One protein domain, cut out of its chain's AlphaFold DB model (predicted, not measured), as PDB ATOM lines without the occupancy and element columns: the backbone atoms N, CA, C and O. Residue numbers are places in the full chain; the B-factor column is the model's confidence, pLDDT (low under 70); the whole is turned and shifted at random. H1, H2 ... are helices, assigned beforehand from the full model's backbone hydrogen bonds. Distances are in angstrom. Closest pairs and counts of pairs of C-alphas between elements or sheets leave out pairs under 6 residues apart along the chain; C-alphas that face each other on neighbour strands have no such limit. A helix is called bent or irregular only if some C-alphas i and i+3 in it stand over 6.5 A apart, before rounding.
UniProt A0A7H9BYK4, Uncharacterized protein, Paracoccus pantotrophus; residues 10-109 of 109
ATOM      1  N   ILE A  10     -38.884  -0.146  28.339       73.06
ATOM      2  CA  ILE A  10     -39.209  -1.062  27.234       73.06
ATOM      3  C   ILE A  10     -39.777  -0.296  26.027       73.06
ATOM      4  O   ILE A  10     -39.471  -0.642  24.886       73.06
ATOM      5  N   ALA A  11     -40.599   0.731  26.261       73.50
ATOM      6  CA  ALA A  11     -41.179   1.550  25.200       73.50
ATOM      7  C   ALA A  11     -40.137   2.455  24.522       73.50
ATOM      8  O   ALA A  11     -40.137   2.560  23.299       73.50
ATOM      9  N   GLU A  12     -39.229   3.050  25.297       70.50
ATOM     10  CA  GLU A  12     -38.125   3.869  24.780       70.50
ATOM     11  C   GLU A  12     -37.162   3.022  23.931       70.50
ATOM     12  O   GLU A  12     -36.850   3.384  22.800       70.50
ATOM     13  N   MET A  13     -36.815   1.814  24.397       64.88
ATOM     14  CA  MET A  13     -36.013   0.871  23.608       64.88
ATOM     15  C   MET A  13     -36.688   0.459  22.290       64.88
ATOM     16  O   MET A  13     -35.995   0.217  21.304       64.88
ATOM     17  N   ALA A  14     -38.019   0.351  22.247       66.94
ATOM     18  CA  ALA A  14     -38.735   0.011  21.017       66.94
ATOM     19  C   ALA A  14     -38.712   1.161  19.992       66.94
ATOM     20  O   ALA A  14     -38.531   0.901  18.804       66.94
ATOM     21  N   ASP A  15     -38.844   2.411  20.444       66.81
ATOM     22  CA  ASP A  15     -38.796   3.603  19.582       66.81
ATOM     23  C   ASP A  15     -37.386   3.844  19.016       66.81
ATOM     24  O   ASP A  15     -37.221   4.157  17.834       66.81
ATOM     25  N   ASP A  16     -36.346   3.596  19.818       69.12
ATOM     26  CA  ASP A  16     -34.953   3.627  19.361       69.12
ATOM     27  C   ASP A  16     -34.677   2.562  18.292       69.12
ATOM     28  O   ASP A  16     -34.029   2.837  17.276       69.12
ATOM     29  N   ILE A  17     -35.205   1.350  18.485       60.62
ATOM     30  CA  ILE A  17     -35.098   0.260  17.513       60.62
ATOM     31  C   ILE A  17     -35.815   0.629  16.206       60.62
ATOM     32  O   ILE A  17     -35.232   0.473  15.130       60.62
ATOM     33  N   ASP A  18     -37.038   1.154  16.270       58.03
ATOM     34  CA  ASP A  18     -37.797   1.558  15.081       58.03
ATOM     35  C   ASP A  18     -37.128   2.726  14.334       58.03
ATOM     36  O   ASP A  18     -37.068   2.716  13.098       58.03
ATOM     37  N   ASN A  19     -36.543   3.691  15.049       60.53
ATOM     38  CA  ASN A  19     -35.759   4.770  14.445       60.53
ATOM     39  C   ASN A  19     -34.483   4.253  13.766       60.53
ATOM     40  O   ASN A  19     -34.181   4.661  12.638       60.53
ATOM     41  N   LEU A  20     -33.761   3.321  14.397       56.22
ATOM     42  CA  LEU A  20     -32.588   2.672  13.803       56.22
ATOM     43  C   LEU A  20     -32.959   1.887  12.540       56.22
ATOM     44  O   LEU A  20     -32.313   2.051  11.501       56.22
ATOM     45  N   TYR A  21     -34.038   1.100  12.573       52.78
ATOM     46  CA  TYR A  21     -34.534   0.385  11.394       52.78
ATOM     47  C   TYR A  21     -35.007   1.339  10.287       52.78
ATOM     48  O   TYR A  21     -34.753   1.084   9.105       52.78
ATOM     49  N   GLY A  22     -35.652   2.453  10.642       51.00
ATOM     50  CA  GLY A  22     -36.081   3.495   9.707       51.00
ATOM     51  C   GLY A  22     -34.910   4.182   8.994       51.00
ATOM     52  O   GLY A  22     -34.934   4.331   7.766       51.00
ATOM     53  N   LEU A  23     -33.854   4.528   9.735       54.94
ATOM     54  CA  LEU A  23     -32.606   5.084   9.199       54.94
ATOM     55  C   LEU A  23     -31.885   4.076   8.295       54.94
ATOM     56  O   LEU A  23     -31.511   4.410   7.168       54.94
ATOM     57  N   HIS A  24     -31.782   2.823   8.738       54.38
ATOM     58  CA  HIS A  24     -31.153   1.743   7.982       54.38
ATOM     59  C   HIS A  24     -31.890   1.453   6.659       54.38
ATOM     60  O   HIS A  24     -31.266   1.264   5.610       54.38
ATOM     61  N   HIS A  25     -33.227   1.503   6.648       50.97
ATOM     62  CA  HIS A  25     -34.023   1.361   5.425       50.97
ATOM     63  C   HIS A  25     -33.927   2.563   4.475       50.97
ATOM     64  O   HIS A  25     -33.892   2.368   3.253       50.97
ATOM     65  N   GLY A  26     -33.871   3.790   5.002       54.16
ATOM     66  CA  GLY A  26     -33.664   5.000   4.202       54.16
ATOM     67  C   GLY A  26     -32.290   5.027   3.528       54.16
ATOM     68  O   GLY A  26     -32.189   5.315   2.330       54.16
ATOM     69  N   HIS A  27     -31.248   4.641   4.268       54.44
ATOM     70  CA  HIS A  27     -29.887   4.509   3.751       54.44
ATOM     71  C   HIS A  27     -29.808   3.413   2.681       54.44
ATOM     72  O   HIS A  27     -29.419   3.714   1.556       54.44
ATOM     73  N   ARG A  28     -30.314   2.195   2.941       54.25
ATOM     74  CA  ARG A  28     -30.329   1.104   1.942       54.25
ATOM     75  C   ARG A  28     -31.011   1.481   0.624       54.25
ATOM     76  O   ARG A  28     -30.496   1.154  -0.444       54.25
ATOM     77  N   ARG A  29     -32.161   2.167   0.662       53.88
ATOM     78  CA  ARG A  29     -32.852   2.607  -0.570       53.88
ATOM     79  C   ARG A  29     -32.052   3.643  -1.354       53.88
ATOM     80  O   ARG A  29     -32.038   3.586  -2.582       53.88
ATOM     81  N   THR A  30     -31.414   4.579  -0.658       57.47
ATOM     82  CA  THR A  30     -30.610   5.632  -1.290       57.47
ATOM     83  C   THR A  30     -29.351   5.036  -1.921       57.47
ATOM     84  O   THR A  30     -29.047   5.340  -3.075       57.47
ATOM     85  N   THR A  31     -28.699   4.098  -1.231       66.25
ATOM     86  CA  THR A  31     -27.545   3.345  -1.734       66.25
ATOM     87  C   THR A  31     -27.897   2.509  -2.968       66.25
ATOM     88  O   THR A  31     -27.189   2.583  -3.966       66.25
ATOM     89  N   GLY A  32     -29.040   1.810  -2.981       67.19
ATOM     90  CA  GLY A  32     -29.468   1.024  -4.150       67.19
ATOM     91  C   GLY A  32     -29.812   1.863  -5.394       67.19
ATOM     92  O   GLY A  32     -29.574   1.441  -6.530       67.19
ATOM     93  N   ALA A  33     -30.344   3.078  -5.212       70.94
ATOM     94  CA  ALA A  33     -30.589   3.998  -6.326       70.94
ATOM     95  C   ALA A  33     -29.278   4.543  -6.923       70.94
ATOM     96  O   ALA A  33     -29.143   4.613  -8.146       70.94
ATOM     97  N   LEU A  34     -28.307   4.883  -6.066       75.00
ATOM     98  CA  LEU A  34     -26.951   5.280  -6.464       75.00
ATOM     99  C   LEU A  34     -26.226   4.155  -7.206       75.00
ATOM    100  O   LEU A  34     -25.633   4.401  -8.255       75.00
ATOM    101  N   GLU A  35     -26.339   2.927  -6.710       80.19
ATOM    102  CA  GLU A  35     -25.792   1.729  -7.342       80.19
ATOM    103  C   GLU A  35     -26.320   1.562  -8.775       80.19
ATOM    104  O   GLU A  35     -25.554   1.452  -9.732       80.19
ATOM    105  N   THR A  36     -27.644   1.641  -8.946       80.75
ATOM    106  CA  THR A  36     -28.289   1.523 -10.262       80.75
ATOM    107  C   THR A  36     -27.838   2.632 -11.215       80.75
ATOM    108  O   THR A  36     -27.578   2.373 -12.392       80.75
ATOM    109  N   ALA A  37     -27.736   3.869 -10.719       80.12
ATOM    110  CA  ALA A  37     -27.281   5.005 -11.513       80.12
ATOM    111  C   ALA A  37     -25.823   4.836 -11.965       80.12
ATOM    112  O   ALA A  37     -25.516   5.091 -13.129       80.12
ATOM    113  N   LEU A  38     -24.941   4.364 -11.077       84.19
ATOM    114  CA  LEU A  38     -23.541   4.108 -11.403       84.19
ATOM    115  C   LEU A  38     -23.412   3.029 -12.485       84.19
ATOM    116  O   LEU A  38     -22.703   3.237 -13.467       84.19
ATOM    117  N   LEU A  39     -24.146   1.920 -12.350       84.75
ATOM    118  CA  LEU A  39     -24.164   0.852 -13.352       84.75
ATOM    119  C   LEU A  39     -24.610   1.377 -14.726       84.75
ATOM    120  O   LEU A  39     -23.948   1.108 -15.721       84.75
ATOM    121  N   ALA A  40     -25.675   2.181 -14.786       85.56
ATOM    122  CA  ALA A  40     -26.167   2.747 -16.045       85.56
ATOM    123  C   ALA A  40     -25.169   3.725 -16.698       85.56
ATOM    124  O   ALA A  40     -25.025   3.759 -17.925       85.56
ATOM    125  N   VAL A  41     -24.465   4.523 -15.887       86.56
ATOM    126  CA  VAL A  41     -23.394   5.405 -16.375       86.56
ATOM    127  C   VAL A  41     -22.244   4.579 -16.941       86.56
ATOM    128  O   VAL A  41     -21.762   4.891 -18.026       86.56
ATOM    129  N   LEU A  42     -21.838   3.511 -16.253       87.25
ATOM    130  CA  LEU A  42     -20.757   2.638 -16.707       87.25
ATOM    131  C   LEU A  42     -21.125   1.880 -17.982       87.25
ATOM    132  O   LEU A  42     -20.299   1.825 -18.882       87.25
ATOM    133  N   ASP A  43     -22.362   1.399 -18.117       86.06
ATOM    134  CA  ASP A  43     -22.849   0.808 -19.371       86.06
ATOM    135  C   ASP A  43     -22.746   1.811 -20.538       86.06
ATOM    136  O   ASP A  43     -22.310   1.474 -21.636       86.06
ATOM    137  N   THR A  44     -23.105   3.076 -20.291       85.62
ATOM    138  CA  THR A  44     -23.026   4.141 -21.307       85.62
ATOM    139  C   THR A  44     -21.579   4.497 -21.659       85.62
ATOM    140  O   THR A  44     -21.287   4.864 -22.800       85.62
ATOM    141  N   LEU A  45     -20.674   4.454 -20.678       87.31
ATOM    142  CA  LEU A  45     -19.255   4.721 -20.891       87.31
ATOM    143  C   LEU A  45     -18.573   3.573 -21.622       87.31
ATOM    144  O   LEU A  45     -17.779   3.857 -22.509       87.31
ATOM    145  N   GLU A  46     -18.910   2.324 -21.309       87.88
ATOM    146  CA  GLU A  46     -18.356   1.132 -21.955       87.88
ATOM    147  C   GLU A  46     -18.662   1.111 -23.462       87.88
ATOM    148  O   GLU A  46     -17.762   0.887 -24.268       87.88
ATOM    149  N   ASP A  47     -19.885   1.484 -23.863       86.75
ATOM    150  CA  ASP A  47     -20.265   1.636 -25.281       86.75
ATOM    151  C   ASP A  47     -19.380   2.654 -26.029       86.75
ATOM    152  O   ASP A  47     -19.075   2.505 -27.214       86.75
ATOM    153  N   LYS A  48     -18.933   3.707 -25.335       88.62
ATOM    154  CA  LYS A  48     -18.097   4.770 -25.919       88.62
ATOM    155  C   LYS A  48     -16.600   4.508 -25.785       88.62
ATOM    156  O   LYS A  48     -15.827   4.982 -26.618       88.62
ATOM    157  N   PHE A  49     -16.201   3.804 -24.734       89.44
ATOM    158  CA  PHE A  49     -14.828   3.553 -24.321       89.44
ATOM    159  C   PHE A  49     -14.714   2.107 -23.815       89.44
ATOM    160  O   PHE A  49     -14.748   1.886 -22.603       89.44
ATOM    161  N   PRO A  50     -14.566   1.128 -24.724       88.75
ATOM    162  CA  PRO A  50     -14.424  -0.270 -24.339       88.75
ATOM    163  C   PRO A  50     -13.234  -0.485 -23.393       88.75
ATOM    164  O   PRO A  50     -12.157   0.078 -23.614       88.75
ATOM    165  N   GLY A  51     -13.430  -1.294 -22.354       86.12
ATOM    166  CA  GLY A  51     -12.469  -1.550 -21.279       86.12
ATOM    167  C   GLY A  51     -12.562  -0.573 -20.101       86.12
ATOM    168  O   GLY A  51     -11.812  -0.706 -19.133       86.12
ATOM    169  N   MET A  52     -13.476   0.404 -20.122       88.56
ATOM    170  CA  MET A  52     -13.661   1.330 -18.998       88.56
ATOM    171  C   MET A  52     -14.159   0.599 -17.749       88.56
ATOM    172  O   MET A  52     -13.720   0.896 -16.637       88.56
ATOM    173  N   ARG A  53     -15.047  -0.387 -17.918       88.12
ATOM    174  CA  ARG A  53     -15.571  -1.189 -16.809       88.12
ATOM    175  C   ARG A  53     -14.457  -1.950 -16.083       88.12
ATOM    176  O   ARG A  53     -14.466  -1.987 -14.858       88.12
ATOM    177  N   GLU A  54     -13.477  -2.483 -16.811       89.44
ATOM    178  CA  GLU A  54     -12.313  -3.187 -16.246       89.44
ATOM    179  C   GLU A  54     -11.448  -2.266 -15.379       89.44
ATOM    180  O   GLU A  54     -11.057  -2.639 -14.273       89.44
ATOM    181  N   ILE A  55     -11.192  -1.049 -15.863       89.88
ATOM    182  CA  ILE A  55     -10.416  -0.036 -15.136       89.88
ATOM    183  C   ILE A  55     -11.136   0.344 -13.842       89.88
ATOM    184  O   ILE A  55     -10.532   0.337 -12.773       89.88
ATOM    185  N   VAL A  56     -12.443   0.607 -13.916       88.62
ATOM    186  CA  VAL A  56     -13.239   0.979 -12.740       88.62
ATOM    187  C   VAL A  56     -13.277  -0.153 -11.714       88.62
ATOM    188  O   VAL A  56     -13.108   0.103 -10.525       88.62
ATOM    189  N   VAL A  57     -13.434  -1.408 -12.148       89.75
ATOM    190  CA  VAL A  57     -13.360  -2.572 -11.248       89.75
ATOM    191  C   VAL A  57     -11.995  -2.653 -10.558       89.75
ATOM    192  O   VAL A  57     -11.945  -2.858  -9.344       89.75
ATOM    193  N   ALA A  58     -10.896  -2.461 -11.293       91.00
ATOM    194  CA  ALA A  58      -9.549  -2.486 -10.725       91.00
ATOM    195  C   ALA A  58      -9.343  -1.380  -9.672       91.00
ATOM    196  O   ALA A  58      -8.875  -1.667  -8.568       91.00
ATOM    197  N   ASP A  59      -9.770  -0.153  -9.973       90.44
ATOM    198  CA  ASP A  59      -9.680   0.984  -9.051       90.44
ATOM    199  C   ASP A  59     -10.525   0.756  -7.786       90.44
ATOM    200  O   ASP A  59     -10.094   1.055  -6.669       90.44
ATOM    201  N   MET A  60     -11.725   0.182  -7.933       88.44
ATOM    202  CA  MET A  60     -12.602  -0.131  -6.802       88.44
ATOM    203  C   MET A  60     -12.032  -1.243  -5.914       88.44
ATOM    204  O   MET A  60     -12.111  -1.143  -4.689       88.44
ATOM    205  N   ARG A  61     -11.405  -2.271  -6.504       91.06
ATOM    206  CA  ARG A  61     -10.674  -3.312  -5.761       91.06
ATOM    207  C   ARG A  61      -9.511  -2.713  -4.968       91.06
ATOM    208  O   ARG A  61      -9.333  -3.051  -3.800       91.06
ATOM    209  N   GLU A  62      -8.745  -1.803  -5.569       92.12
ATOM    210  CA  GLU A  62      -7.648  -1.116  -4.878       92.12
ATOM    211  C   GLU A  62      -8.163  -0.249  -3.717       92.12
ATOM    212  O   GLU A  62      -7.578  -0.245  -2.631       92.12
ATOM    213  N   ALA A  63      -9.270   0.470  -3.920       87.88
ATOM    214  CA  ALA A  63      -9.895   1.276  -2.876       87.88
ATOM    215  C   ALA A  63     -10.383   0.419  -1.695       87.88
ATOM    216  O   ALA A  63     -10.129   0.781  -0.545       87.88
ATOM    217  N   ALA A  64     -11.013  -0.729  -1.970       87.81
ATOM    218  CA  ALA A  64     -11.452  -1.677  -0.945       87.81
ATOM    219  C   ALA A  64     -10.274  -2.177  -0.094       87.81
ATOM    220  O   ALA A  64     -10.331  -2.146   1.135       87.81
ATOM    221  N   GLU A  65      -9.166  -2.563  -0.734       90.94
ATOM    222  CA  GLU A  65      -7.979  -3.058  -0.029       90.94
ATOM    223  C   GLU A  65      -7.301  -1.966   0.814       90.94
ATOM    224  O   GLU A  65      -6.858  -2.222   1.939       90.94
ATOM    225  N   LYS A  66      -7.257  -0.723   0.315       88.25
ATOM    226  CA  LYS A  66      -6.760   0.428   1.087       88.25
ATOM    227  C   LYS A  66      -7.614   0.688   2.319       88.25
ATOM    228  O   LYS A  66      -7.059   0.907   3.395       88.25
ATOM    229  N   GLN A  67      -8.936   0.647   2.171       85.25
ATOM    230  CA  GLN A  67      -9.862   0.850   3.281       85.25
ATOM    231  C   GLN A  67      -9.714  -0.261   4.327       85.25
ATOM    232  O   GLN A  67      -9.532   0.036   5.507       85.25
ATOM    233  N   ARG A  68      -9.663  -1.526   3.893       86.62
ATOM    234  CA  ARG A  68      -9.391  -2.683   4.760       86.62
ATOM    235  C   ARG A  68      -8.088  -2.517   5.541       86.62
ATOM    236  O   ARG A  68      -8.063  -2.659   6.761       86.62
ATOM    237  N   SER A  69      -7.007  -2.180   4.840       88.75
ATOM    238  CA  SER A  69      -5.686  -1.973   5.442       88.75
ATOM    239  C   SER A  69      -5.696  -0.841   6.467       88.75
ATOM    240  O   SER A  69      -5.082  -0.950   7.527       88.75
ATOM    241  N   PHE A  70      -6.410   0.245   6.173       87.06
ATOM    242  CA  PHE A  70      -6.545   1.379   7.078       87.06
ATOM    243  C   PHE A  70      -7.316   1.016   8.353       87.06
ATOM    244  O   PHE A  70      -6.870   1.369   9.444       87.06
ATOM    245  N   MET A  71      -8.421   0.274   8.242       83.44
ATOM    246  CA  MET A  71      -9.197  -0.171   9.405       83.44
ATOM    247  C   MET A  71      -8.405  -1.152  10.281       83.44
ATOM    248  O   MET A  71      -8.368  -0.982  11.498       83.44
ATOM    249  N   ARG A  72      -7.661  -2.091   9.678       85.56
ATOM    250  CA  ARG A  72      -6.725  -2.963  10.416       85.56
ATOM    251  C   ARG A  72      -5.630  -2.173  11.122       85.56
ATOM    252  O   ARG A  72      -5.350  -2.404  12.293       85.56
ATOM    253  N   MET A  73      -5.051  -1.177  10.455       86.19
ATOM    254  CA  MET A  73      -4.065  -0.299  11.084       86.19
ATOM    255  C   MET A  73      -4.662   0.473  12.275       86.19
ATOM    256  O   MET A  73      -3.975   0.675  13.278       86.19
ATOM    257  N   GLN A  74      -5.927   0.904  12.211       81.38
ATOM    258  CA  GLN A  74      -6.600   1.530  13.356       81.38
ATOM    259  C   GLN A  74      -6.799   0.552  14.517       81.38
ATOM    260  O   GLN A  74      -6.507   0.911  15.658       81.38
ATOM    261  N   GLN A  75      -7.219  -0.680  14.221       80.69
ATOM    262  CA  GLN A  75      -7.354  -1.755  15.205       80.69
ATOM    263  C   GLN A  75      -6.016  -2.045  15.910       80.69
ATOM    264  O   GLN A  75      -5.957  -2.133  17.135       80.69
ATOM    265  N   GLU A  76      -4.915  -2.126  15.158       80.75
ATOM    266  CA  GLU A  76      -3.579  -2.390  15.709       80.75
ATOM    267  C   GLU A  76      -3.008  -1.206  16.507       80.75
ATOM    268  O   GLU A  76      -2.314  -1.395  17.509       80.75
ATOM    269  N   SER A  77      -3.269   0.026  16.061       82.75
ATOM    270  CA  SER A  77      -2.695   1.241  16.659       82.75
ATOM    271  C   SER A  77      -3.454   1.749  17.886       82.75
ATOM    272  O   SER A  77      -2.887   2.508  18.678       82.75
ATOM    273  N   ASN A  78      -4.701   1.319  18.083       75.19
ATOM    274  CA  ASN A  78      -5.527   1.713  19.214       75.19
ATOM    275  C   ASN A  78      -6.250   0.493  19.820       75.19
ATOM    276  O   ASN A  78      -7.330   0.139  19.364       75.19
ATOM    277  N   PRO A  79      -5.726  -0.098  20.912       63.41
ATOM    278  CA  PRO A  79      -6.347  -1.240  21.593       63.41
ATOM    279  C   PRO A  79      -7.726  -0.954  22.210       63.41
ATOM    280  O   PRO A  79      -8.390  -1.878  22.664       63.41
ATOM    281  N   ALA A  80      -8.127   0.320  22.298       71.69
ATOM    282  CA  ALA A  80      -9.468   0.730  22.713       71.69
ATOM    283  C   ALA A  80     -10.416   0.944  21.519       71.69
ATOM    284  O   ALA A  80     -11.566   1.330  21.717       71.69
ATOM    285  N   CYS A  81      -9.933   0.752  20.288       68.88
ATOM    286  CA  CYS A  81     -10.753   0.762  19.090       68.88
ATOM    287  C   CYS A  81     -11.481  -0.578  19.004       68.88
ATOM    288  O   CYS A  81     -10.869  -1.607  18.729       68.88
ATOM    289  N   ASP A  82     -12.784  -0.551  19.257       75.31
ATOM    290  CA  ASP A  82     -13.672  -1.707  19.145       75.31
ATOM    291  C   ASP A  82     -14.064  -1.916  17.673       75.31
ATOM    292  O   ASP A  82     -15.222  -1.790  17.301       75.31
ATOM    293  N   ILE A  83     -13.058  -2.088  16.806       75.94
ATOM    294  CA  ILE A  83     -13.255  -2.476  15.406       75.94
ATOM    295  C   ILE A  83     -12.952  -3.965  15.331       75.94
ATOM    296  O   ILE A  83     -11.799  -4.383  15.497       75.94
ATOM    297  N   SER A  84     -13.982  -4.768  15.109       82.69
ATOM    298  CA  SER A  84     -13.854  -6.193  14.829       82.69
ATOM    299  C   SER A  84     -13.566  -6.435  13.342       82.69
ATOM    300  O   SER A  84     -13.726  -5.545  12.510       82.69
ATOM    301  N   GLU A  85     -13.116  -7.643  12.985       83.00
ATOM    302  CA  GLU A  85     -13.037  -8.021  11.562       83.00
ATOM    303  C   GLU A  85     -14.439  -8.065  10.925       83.00
ATOM    304  O   GLU A  85     -14.564  -7.705   9.759       83.00
ATOM    305  N   ASP A  86     -15.489  -8.389  11.690       83.00
ATOM    306  CA  ASP A  86     -16.876  -8.383  11.203       83.00
ATOM    307  C   ASP A  86     -17.318  -6.960  10.801       83.00
ATOM    308  O   ASP A  86     -17.948  -6.788   9.761       83.00
ATOM    309  N   ASP A  87     -16.908  -5.926  11.551       78.62
ATOM    310  CA  ASP A  87     -17.185  -4.521  11.200       78.62
ATOM    311  C   ASP A  87     -16.450  -4.095   9.917       78.62
ATOM    312  O   ASP A  87     -16.958  -3.304   9.121       78.62
ATOM    313  N   ILE A  88     -15.238  -4.617   9.697       82.12
ATOM    314  CA  ILE A  88     -14.470  -4.372   8.468       82.12
ATOM    315  C   ILE A  88     -15.160  -5.038   7.274       82.12
ATOM    316  O   ILE A  88     -15.216  -4.449   6.194       82.12
ATOM    317  N   GLU A  89     -15.668  -6.258   7.449       83.50
ATOM    318  CA  GLU A  89     -16.419  -6.966   6.413       83.50
ATOM    319  C   GLU A  89     -17.748  -6.262   6.103       83.50
ATOM    320  O   GLU A  89     -18.042  -6.036   4.929       83.50
ATOM    321  N   GLU A  90     -18.508  -5.829   7.113       81.38
ATOM    322  CA  GLU A  90     -19.796  -5.147   6.921       81.38
ATOM    323  C   GLU A  90     -19.645  -3.794   6.202       81.38
ATOM    324  O   GLU A  90     -20.417  -3.481   5.291       81.38
ATOM    325  N   GLU A  91     -18.607  -3.016   6.529       78.56
ATOM    326  CA  GLU A  91     -18.301  -1.754   5.837       78.56
ATOM    327  C   GLU A  91     -17.900  -1.960   4.365       78.56
ATOM    328  O   GLU A  91     -18.158  -1.108   3.507       78.56
ATOM    329  N   LEU A  92     -17.278  -3.096   4.040       85.25
ATOM    330  CA  LEU A  92     -16.841  -3.408   2.678       85.25
ATOM    331  C   LEU A  92     -17.907  -4.139   1.852       85.25
ATOM    332  O   LEU A  92     -17.842  -4.069   0.623       85.25
ATOM    333  N   ASP A  93     -18.906  -4.765   2.476       84.88
ATOM    334  CA  ASP A  93     -19.908  -5.623   1.820       84.88
ATOM    335  C   ASP A  93     -20.634  -4.914   0.665       84.88
ATOM    336  O   ASP A  93     -20.746  -5.431  -0.445       84.88
ATOM    337  N   THR A  94     -21.043  -3.658   0.871       77.56
ATOM    338  CA  THR A  94     -21.722  -2.872  -0.177       77.56
ATOM    339  C   THR A  94     -20.806  -2.595  -1.376       77.56
ATOM    340  O   THR A  94     -21.252  -2.595  -2.528       77.56
ATOM    341  N   LEU A  95     -19.519  -2.342  -1.121       81.94
ATOM    342  CA  LEU A  95     -18.536  -2.102  -2.171       81.94
ATOM    343  C   LEU A  95     -18.212  -3.404  -2.916       81.94
ATOM    344  O   LEU A  95     -18.130  -3.397  -4.144       81.94
ATOM    345  N   GLU A  96     -18.074  -4.516  -2.196       86.06
ATOM    346  CA  GLU A  96     -17.821  -5.840  -2.767       86.06
ATOM    347  C   GLU A  96     -19.003  -6.346  -3.611       86.06
ATOM    348  O   GLU A  96     -18.780  -6.842  -4.718       86.06
ATOM    349  N   ASP A  97     -20.249  -6.142  -3.171       85.38
ATOM    350  CA  ASP A  97     -21.455  -6.474  -3.945       85.38
ATOM    351  C   ASP A  97     -21.533  -5.668  -5.255       85.38
ATOM    352  O   ASP A  97     -21.830  -6.208  -6.326       85.38
ATOM    353  N   LEU A  98     -21.189  -4.378  -5.212       83.25
ATOM    354  CA  LEU A  98     -21.137  -3.543  -6.411       83.25
ATOM    355  C   LEU A  98     -20.030  -3.987  -7.380       83.25
ATOM    356  O   LEU A  98     -20.279  -4.101  -8.583       83.25
ATOM    357  N   ILE A  99     -18.831  -4.290  -6.873       87.56
ATOM    358  CA  ILE A  99     -17.738  -4.844  -7.685       87.56
ATOM    359  C   ILE A  99     -18.178  -6.160  -8.337       87.56
ATOM    360  O   ILE A  99     -18.012  -6.336  -9.545       87.56
ATOM    361  N   PHE A 100     -18.816  -7.051  -7.577       87.81
ATOM    362  CA  PHE A 100     -19.321  -8.320  -8.089       87.81
ATOM    363  C   PHE A 100     -20.348  -8.128  -9.214       87.81
ATOM    364  O   PHE A 100     -20.298  -8.809 -10.244       87.81
ATOM    365  N   LYS A 101     -21.278  -7.177  -9.066       85.50
ATOM    366  CA  LYS A 101     -22.263  -6.847 -10.109       85.50
ATOM    367  C   LYS A 101     -21.605  -6.316 -11.383       85.50
ATOM    368  O   LYS A 101     -22.062  -6.660 -12.476       85.50
ATOM    369  N   LEU A 102     -20.547  -5.516 -11.255       84.50
ATOM    370  CA  LEU A 102     -19.769  -5.009 -12.387       84.50
ATOM    371  C   LEU A 102     -19.031  -6.136 -13.116       84.50
ATOM    372  O   LEU A 102     -19.181  -6.275 -14.329       84.50
ATOM    373  N   GLU A 103     -18.316  -6.984 -12.377       85.19
ATOM    374  CA  GLU A 103     -17.592  -8.141 -12.916       85.19
ATOM    375  C   GLU A 103     -18.538  -9.121 -13.621       85.19
ATOM    376  O   GLU A 103     -18.261  -9.583 -14.728       85.19
ATOM    377  N   ARG A 104     -19.710  -9.402 -13.034       83.06
ATOM    378  CA  ARG A 104     -20.700 -10.308 -13.633       83.06
ATOM    379  C   ARG A 104     -21.161  -9.837 -15.012       83.06
ATOM    380  O   ARG A 104     -21.378 -10.674 -15.887       83.06
ATOM    381  N   ARG A 105     -21.326  -8.526 -15.213       76.12
ATOM    382  CA  ARG A 105     -21.778  -7.975 -16.499       76.12
ATOM    383  C   ARG A 105     -20.728  -8.095 -17.601       76.12
ATOM    384  O   ARG A 105     -21.111  -8.186 -18.758       76.12
ATOM    385  N   MET A 106     -19.443  -8.180 -17.252       74.38
ATOM    386  CA  MET A 106     -18.357  -8.427 -18.211       74.38
ATOM    387  C   MET A 106     -18.378  -9.848 -18.793       74.38
ATOM    388  O   MET A 106     -17.845 -10.077 -19.867       74.38
ATOM    389  N   ILE A 107     -18.963 -10.817 -18.079       69.12
ATOM    390  CA  ILE A 107     -19.010 -12.229 -18.506       69.12
ATOM    391  C   ILE A 107     -20.207 -12.490 -19.438       69.12
ATOM    392  O   ILE A 107     -20.232 -13.478 -20.170       69.12
ATOM    393  N   THR A 108     -21.235 -11.643 -19.367       56.88
ATOM    394  CA  THR A 108     -22.505 -11.811 -20.092       56.88
ATOM    395  C   THR A 108     -22.594 -11.039 -21.411       56.88
ATOM    396  O   THR A 108     -23.636 -11.117 -22.063       56.88
ATOM    397  N   GLU A 109     -21.540 -10.318 -21.789       48.22
ATOM    398  CA  GLU A 109     -21.360  -9.652 -23.091       48.22
ATOM    399  C   GLU A 109     -20.415 -10.474 -23.984       48.22
ATOM    400  O   GLU A 109     -20.700 -10.569 -25.201       48.22
TER     401      GLU A 109
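Overview. This is residues 10 to 109 of the 109 residues of an uncharacterized protein of Paracoccus pantotrophus (UniProt A0A7H9BYK4). Two long helices, H1 and H2, form a V joined at one end by a tight turn, and a third helix, H3, folds back into the opening of the V, side by side with H2 and displaced toward one face of the V. The first part of H1, residues 10 to 27, sticks out as a free arm. The printed part has 100 residues with three named helices, in the order H1, H2, H3, and no named strand, and its class is all helix. The helices make a loose bundle that goes up and down, each helix running against the one before it. The whole is loose, with a radius of gyration of the C-alphas of 17.8 A, and flat, spanning 56 by 35 by 17 A.

Arrangement. H1, residues 10 to 48, and H2, residues 52 to 77, form a helical hairpin. They touch through residues 42 to 46 of H1 and residues 52 to 53 of H2 alone; their closest C-alphas, those of Glu 46 and Met 52, are 5.6 A apart. They run opposite ways at a steep tilt of 36 degrees, only just past shallow. H2 and H3, residues 85 to 107, also form a helical hairpin, and they touch with 15 pairs of C-alphas within 8 A. Their closest C-alphas, those of Val 57 and Ile 99, are 6.1 A apart, and the two helices run opposite ways at a shallow tilt of 10 degrees. H1 and H3 are close but not clearly touching, with the closest C-alphas, those of Glu 35 and Leu 98, 7.1 A apart; they run the same way at a shallow tilt of 30 degrees. In H2 every O i to N i+4 pair is within hydrogen-bond range; in H1 34 of 35 are, and in H3 16 of 19.

Along the chain. H1 begins at C-alpha 10, at (-39.209, -1.062, 27.234), and is 57.5 A long to C-alpha 48, at (-18.097, 4.770, -25.919). H2 is 37.3 A from C-alpha 52 to C-alpha 77. H3 is 30.9 A from C-alpha 85 to C-alpha 107, at (-19.010, -12.229, -18.506). H3 has a kink of 46 degrees near residue 92 and is irregular: C-alphas 91 and 94 are 7.0 A apart, and its line is a rough one.

Size, cuts and confidence. The C-alphas farthest apart are those of Ile 10 and Lys 48, at 57.5 A. Without the free residues 10 to 27, the body of 82 residues spans 49 by 26 by 17 A. The printed part has no cut, and Glu 109 is the chain's last residue. The link from H1 to H2, of 3 residues, is tight, and that from H2 to H3, of 7 residues, is short. The mean pLDDT of the printed part is 77.7, and the value is under 70 at residues 13 to 32, 79, 81 and 107 to 109.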